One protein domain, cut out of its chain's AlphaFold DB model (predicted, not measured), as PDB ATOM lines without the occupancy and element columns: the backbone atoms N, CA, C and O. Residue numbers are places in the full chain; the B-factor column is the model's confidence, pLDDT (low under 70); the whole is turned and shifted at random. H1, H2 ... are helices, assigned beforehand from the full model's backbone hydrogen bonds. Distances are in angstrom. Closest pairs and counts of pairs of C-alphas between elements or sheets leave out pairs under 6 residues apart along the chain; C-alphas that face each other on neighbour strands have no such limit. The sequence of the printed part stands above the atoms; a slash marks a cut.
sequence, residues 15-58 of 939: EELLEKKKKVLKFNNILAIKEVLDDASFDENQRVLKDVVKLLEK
ATOM      1  N   GLU A  15     -14.323  20.332 -20.438       79.94
ATOM      2  CA  GLU A  15     -14.489  20.726 -19.031       79.94
ATOM      3  C   GLU A  15     -14.726  19.506 -18.139       79.94
ATOM      4  O   GLU A  15     -14.080  19.360 -17.102       79.94
ATOM      5  N   GLU A  16     -15.580  18.576 -18.572       80.12
ATOM      6  CA  GLU A  16     -15.835  17.330 -17.843       80.12
ATOM      7  C   GLU A  16     -14.563  16.465 -17.760       80.12
ATOM      8  O   GLU A  16     -14.266  15.855 -16.729       80.12
ATOM      9  N   LEU A  17     -13.759  16.443 -18.827       77.88
ATOM     10  CA  LEU A  17     -12.462  15.766 -18.829       77.88
ATOM     11  C   LEU A  17     -11.485  16.404 -17.836       77.88
ATOM     12  O   LEU A  17     -10.742  15.693 -17.153       77.88
ATOM     13  N   LEU A  18     -11.463  17.737 -17.780       75.12
ATOM     14  CA  LEU A  18     -10.602  18.499 -16.886       75.12
ATOM     15  C   LEU A  18     -10.998  18.280 -15.423       75.12
ATOM     16  O   LEU A  18     -10.120  18.028 -14.601       75.12
ATOM     17  N   GLU A  19     -12.294  18.277 -15.108       77.94
ATOM     18  CA  GLU A  19     -12.787  17.957 -13.767       77.94
ATOM     19  C   GLU A  19     -12.442  16.528 -13.344       77.94
ATOM     20  O   GLU A  19     -11.974  16.314 -12.224       77.94
ATOM     21  N   LYS A  20     -12.626  15.539 -14.229       77.06
ATOM     22  CA  LYS A  20     -12.253  14.145 -13.940       77.06
ATOM     23  C   LYS A  20     -10.757  14.022 -13.659       77.06
ATOM     24  O   LYS A  20     -10.369  13.395 -12.676       77.06
ATOM     25  N   LYS A  21      -9.911  14.674 -14.464       73.62
ATOM     26  CA  LYS A  21      -8.459  14.739 -14.225       73.62
ATOM     27  C   LYS A  21      -8.123  15.445 -12.914       73.62
ATOM     28  O   LYS A  21      -7.301  14.922 -12.166       73.62
ATOM     29  N   LYS A  22      -8.766  16.579 -12.614       76.38
ATOM     30  CA  LYS A  22      -8.570  17.320 -11.360       76.38
ATOM     31  C   LYS A  22      -8.939  16.453 -10.160       76.38
ATOM     32  O   LYS A  22      -8.127  16.339  -9.257       76.38
ATOM     33  N   LYS A  23     -10.077  15.751 -10.180       74.31
ATOM     34  CA  LYS A  23     -10.465  14.815  -9.109       74.31
ATOM     35  C   LYS A  23      -9.441  13.694  -8.919       74.31
ATOM     36  O   LYS A  23      -9.011  13.464  -7.796       74.31
ATOM     37  N   VAL A  24      -8.995  13.043  -9.994       70.88
ATOM     38  CA  VAL A  24      -7.994  11.961  -9.905       70.88
ATOM     39  C   VAL A  24      -6.653  12.463  -9.358       70.88
ATOM     40  O   VAL A  24      -6.028  11.780  -8.553       70.88
ATOM     41  N   LEU A  25      -6.203  13.646  -9.783       68.75
ATOM     42  CA  LEU A  25      -4.922  14.216  -9.359       68.75
ATOM     43  C   LEU A  25      -4.981  14.823  -7.952       68.75
ATOM     44  O   LEU A  25      -4.004  14.722  -7.219       68.75
ATOM     45  N   LYS A  26      -6.115  15.415  -7.558       70.88
ATOM     46  CA  LYS A  26      -6.312  16.051  -6.246       70.88
ATOM     47  C   LYS A  26      -6.195  15.059  -5.095       70.88
ATOM     48  O   LYS A  26      -5.635  15.402  -4.065       70.88
ATOM     49  N   PHE A  27      -6.660  13.828  -5.289       64.88
ATOM     50  CA  PHE A  27      -6.547  12.759  -4.291       64.88
ATOM     51  C   PHE A  27      -5.314  11.863  -4.499       64.88
ATOM     52  O   PHE A  27      -5.168  10.838  -3.835       64.88
ATOM     53  N   ASN A  28      -4.411  12.234  -5.416       64.12
ATOM     54  CA  ASN A  28      -3.155  11.535  -5.654       64.12
ATOM     55  C   ASN A  28      -1.989  12.351  -5.078       64.12
ATOM     56  O   ASN A  28      -1.327  13.117  -5.781       64.12
ATOM     57  N   ASN A  29      -1.707  12.137  -3.791       61.91
ATOM     58  CA  ASN A  29      -0.652  12.847  -3.055       61.91
ATOM     59  C   ASN A  29       0.771  12.583  -3.584       61.91
ATOM     60  O   ASN A  29       1.727  13.191  -3.121       61.91
ATOM     61  N   ILE A  30       0.946  11.706  -4.576       55.22
ATOM     62  CA  ILE A  30       2.270  11.303  -5.063       55.22
ATOM     63  C   ILE A  30       2.871  12.293  -6.077       55.22
ATOM     64  O   ILE A  30       3.985  12.089  -6.560       55.22
ATOM     65  N   LEU A  31       2.135  13.346  -6.441       51.94
ATOM     66  CA  LEU A  31       2.630  14.502  -7.207       51.94
ATOM     67  C   LEU A  31       2.536  15.805  -6.399       51.94
ATOM     68  O   LEU A  31       2.786  16.887  -6.929       51.94
ATOM     69  N   ALA A  32       2.150  15.696  -5.131       63.72
ATOM     70  CA  ALA A  32       1.931  16.821  -4.255       63.72
ATOM     71  C   ALA A  32       3.276  17.273  -3.667       63.72
ATOM     72  O   ALA A  32       3.964  16.519  -2.985       63.72
ATOM     73  N   ILE A  33       3.669  18.505  -3.977       71.88
ATOM     74  CA  ILE A  33       4.842  19.185  -3.416       71.88
ATOM     75  C   ILE A  33       4.516  19.693  -1.998       71.88
ATOM     76  O   ILE A  33       5.386  19.746  -1.134       71.88
ATOM     77  N   LYS A  34       3.243  20.020  -1.756       72.81
ATOM     78  CA  LYS A  34       2.609  20.297  -0.461       72.81
ATOM     79  C   LYS A  34       1.394  19.390  -0.291       72.81
ATOM     80  O   LYS A  34       0.760  19.073  -1.292       72.81
ATOM     81  N   GLU A  35       1.021  19.031   0.934       77.69
ATOM     82  CA  GLU A  35      -0.216  18.273   1.191       77.69
ATOM     83  C   GLU A  35      -1.442  18.940   0.541       77.69
ATOM     84  O   GLU A  35      -1.622  20.157   0.628       77.69
ATOM     85  N   VAL A  36      -2.269  18.141  -0.141       78.56
ATOM     86  CA  VAL A  36      -3.494  18.609  -0.801       78.56
ATOM     87  C   VAL A  36      -4.667  18.406   0.152       78.56
ATOM     88  O   VAL A  36      -5.083  17.277   0.396       78.56
ATOM     89  N   LEU A  37      -5.200  19.502   0.686       79.00
ATOM     90  CA  LEU A  37      -6.314  19.503   1.644       79.00
ATOM     91  C   LEU A  37      -7.611  20.047   1.021       79.00
ATOM     92  O   LEU A  37      -8.711  19.713   1.454       79.00
ATOM     93  N   ASP A  38      -7.492  20.864  -0.025       81.56
ATOM     94  CA  ASP A  38      -8.578  21.573  -0.702       81.56
ATOM     95  C   ASP A  38      -8.212  21.886  -2.171       81.56
ATOM     96  O   ASP A  38      -7.186  21.444  -2.689       81.56
ATOM     97  N   ASP A  39      -9.082  22.592  -2.905       81.94
ATOM     98  CA  ASP A  39      -8.774  22.977  -4.295       81.94
ATOM     99  C   ASP A  39      -7.643  24.008  -4.392       81.94
ATOM    100  O   ASP A  39      -6.897  23.989  -5.368       81.94
ATOM    101  N   ALA A  40      -7.482  24.868  -3.384       83.12
ATOM    102  CA  ALA A  40      -6.458  25.906  -3.380       83.12
ATOM    103  C   ALA A  40      -5.047  25.308  -3.264       83.12
ATOM    104  O   ALA A  40      -4.172  25.627  -4.065       83.12
ATOM    105  N   SER A  41      -4.842  24.381  -2.329       81.38
ATOM    106  CA  SER A  41      -3.598  23.620  -2.153       81.38
ATOM    107  C   SER A  41      -3.276  22.728  -3.359       81.38
ATOM    108  O   SER A  41      -2.108  22.579  -3.729       81.38
ATOM    109  N   PHE A  42      -4.288  22.181  -4.042       83.06
ATOM    110  CA  PHE A  42      -4.090  21.497  -5.324       83.06
ATOM    111  C   PHE A  42      -3.592  22.451  -6.420       83.06
ATOM    112  O   PHE A  42      -2.602  22.164  -7.098       83.06
ATOM    113  N   ASP A  43      -4.243  23.604  -6.574       83.31
ATOM    114  CA  ASP A  43      -3.874  24.592  -7.588       83.31
ATOM    115  C   ASP A  43      -2.491  25.219  -7.286       83.31
ATOM    116  O   ASP A  43      -1.730  25.531  -8.208       83.31
ATOM    117  N   GLU A  44      -2.099  25.342  -6.010       83.50
ATOM    118  CA  GLU A  44      -0.734  25.705  -5.604       83.50
ATOM    119  C   GLU A  44       0.301  24.679  -6.072       83.50
ATOM    120  O   GLU A  44       1.301  25.057  -6.685       83.50
ATOM    121  N   ASN A  45       0.055  23.387  -5.839       82.06
ATOM    122  CA  ASN A  45       0.923  22.318  -6.331       82.06
ATOM    123  C   ASN A  45       1.083  22.373  -7.854       82.06
ATOM    124  O   ASN A  45       2.191  22.208  -8.364       82.06
ATOM    125  N   GLN A  46       0.004  22.671  -8.585       81.00
ATOM    126  CA  GLN A  46       0.052  22.843 -10.036       81.00
ATOM    127  C   GLN A  46       0.934  24.030 -10.454       81.00
ATOM    128  O   GLN A  46       1.687  23.917 -11.426       81.00
ATOM    129  N   ARG A  47       0.866  25.163  -9.739       84.31
ATOM    130  CA  ARG A  47       1.739  26.322  -9.997       84.31
ATOM    131  C   ARG A  47       3.203  25.969  -9.769       84.31
ATOM    132  O   ARG A  47       4.013  26.194 -10.664       84.31
ATOM    133  N   VAL A  48       3.525  25.352  -8.632       85.00
ATOM    134  CA  VAL A  48       4.911  24.977  -8.322       85.00
ATOM    135  C   VAL A  48       5.430  23.945  -9.324       85.00
ATOM    136  O   VAL A  48       6.537  24.099  -9.832       85.00
ATOM    137  N   LEU A  49       4.626  22.941  -9.696       82.75
ATOM    138  CA  LEU A  49       4.999  21.970 -10.727       82.75
ATOM    139  C   LEU A  49       5.293  22.656 -12.067       82.75
ATOM    140  O   LEU A  49       6.290  22.340 -12.709       82.75
ATOM    141  N   LYS A  50       4.458  23.618 -12.481       84.94
ATOM    142  CA  LYS A  50       4.688  24.407 -13.699       84.94
ATOM    143  C   LYS A  50       6.011  25.169 -13.632       84.94
ATOM    144  O   LYS A  50       6.726  25.205 -14.631       84.94
ATOM    145  N   ASP A  51       6.341  25.759 -12.488       88.00
ATOM    146  CA  ASP A  51       7.590  26.501 -12.311       88.00
ATOM    147  C   ASP A  51       8.812  25.573 -12.319       88.00
ATOM    148  O   ASP A  51       9.793  25.864 -13.002       88.00
ATOM    149  N   VAL A  52       8.732  24.407 -11.669       83.69
ATOM    150  CA  VAL A  52       9.776  23.369 -11.734       83.69
ATOM    151  C   VAL A  52       9.971  22.882 -13.172       83.69
ATOM    152  O   VAL A  52      11.104  22.802 -13.642       83.69
ATOM    153  N   VAL A  53       8.888  22.616 -13.909       84.31
ATOM    154  CA  VAL A  53       8.968  22.212 -15.320       84.31
ATOM    155  C   VAL A  53       9.606  23.313 -16.168       84.31
ATOM    156  O   VAL A  53      10.513  23.006 -16.927       84.31
ATOM    157  N   LYS A  54       9.235  24.590 -16.000       89.19
ATOM    158  CA  LYS A  54       9.871  25.719 -16.712       89.19
ATOM    159  C   LYS A  54      11.360  25.892 -16.404       89.19
ATOM    160  O   LYS A  54      12.122  26.400 -17.226       89.19
ATOM    161  N   LEU A  55      11.783  25.526 -15.198       88.25
ATOM    162  CA  LEU A  55      13.199  25.523 -14.836       88.25
ATOM    163  C   LEU A  55      13.942  24.384 -15.542       88.25
ATOM    164  O   LEU A  55      15.058  24.593 -16.015       88.25
ATOM    165  N   LEU A  56      13.320  23.205 -15.631       83.50
ATOM    166  CA  LEU A  56      13.933  21.999 -16.185       83.50
ATOM    167  C   LEU A  56      13.810  21.877 -17.712       83.50
ATOM    168  O   LEU A  56      14.677  21.261 -18.321       83.50
ATOM    169  N   GLU A  57      12.800  22.485 -18.347       86.31
ATOM    170  CA  GLU A  57      12.508  22.348 -19.789       86.31
ATOM    171  C   GLU A  57      13.651  22.827 -20.692       86.31
ATOM    172  O   GLU A  57      13.748  22.424 -21.847       86.31
ATOM    173  N   LYS A  58      14.537  23.672 -20.154       89.56
ATOM    174  CA  LYS A  58      15.719  24.192 -20.849       89.56
ATOM    175  C   LYS A  58      16.845  23.162 -20.971       89.56
ATOM    176  O   LYS A  58      17.793  23.400 -21.714       89.56
TER     177      LYS A  58
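This is residues 15 to 58 of the 939 residues of the protein "Site-specific DNA-methyltransferase (adenine-specific)" of Flavobacterium sp. PXU-55 (UniProt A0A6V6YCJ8). Two helices, H1 and then the longer H2, make an L, with the last residue of H1 near the first turns of H2 and a wide loop, residues 27 to 38, at the corner. The far ends of both arms stick out, residues 15 to 21 of H1 and residues 50 to 58, of which 50 to 56 belong to H2. The printed part has 44 residues, is all helix with no named strand, and is only just compact, close to loose, with a radius of gyration of the C-alphas of 11.1 A and spans of 32 by 23 by 17 A.

H1, residues 15 to 26, and H2, residues 39 to 56, are close but not clearly touching; their closest C-alphas, those of Lys 26 and Phe 42, are 6.0 A apart. Their lines are about perpendicular, at 87 degrees. In H1 and H2 every O i to N i+4 pair is within hydrogen-bond range.

H1 begins at C-alpha 15 (-14.489, 20.726, -19.031) and is 15.9 A long from first to last C-alpha. H2 is 25.7 A long and ends at C-alpha 56 (13.933, 21.999, -16.185).

The C-alphas farthest apart, those of Glu 16 and Lys 58, are 32.4 A apart. The printed part has no cut, and the link from H1 to H2 is long, 12 residues. Residue 25 and residues 27 to 32 have pLDDT under 70.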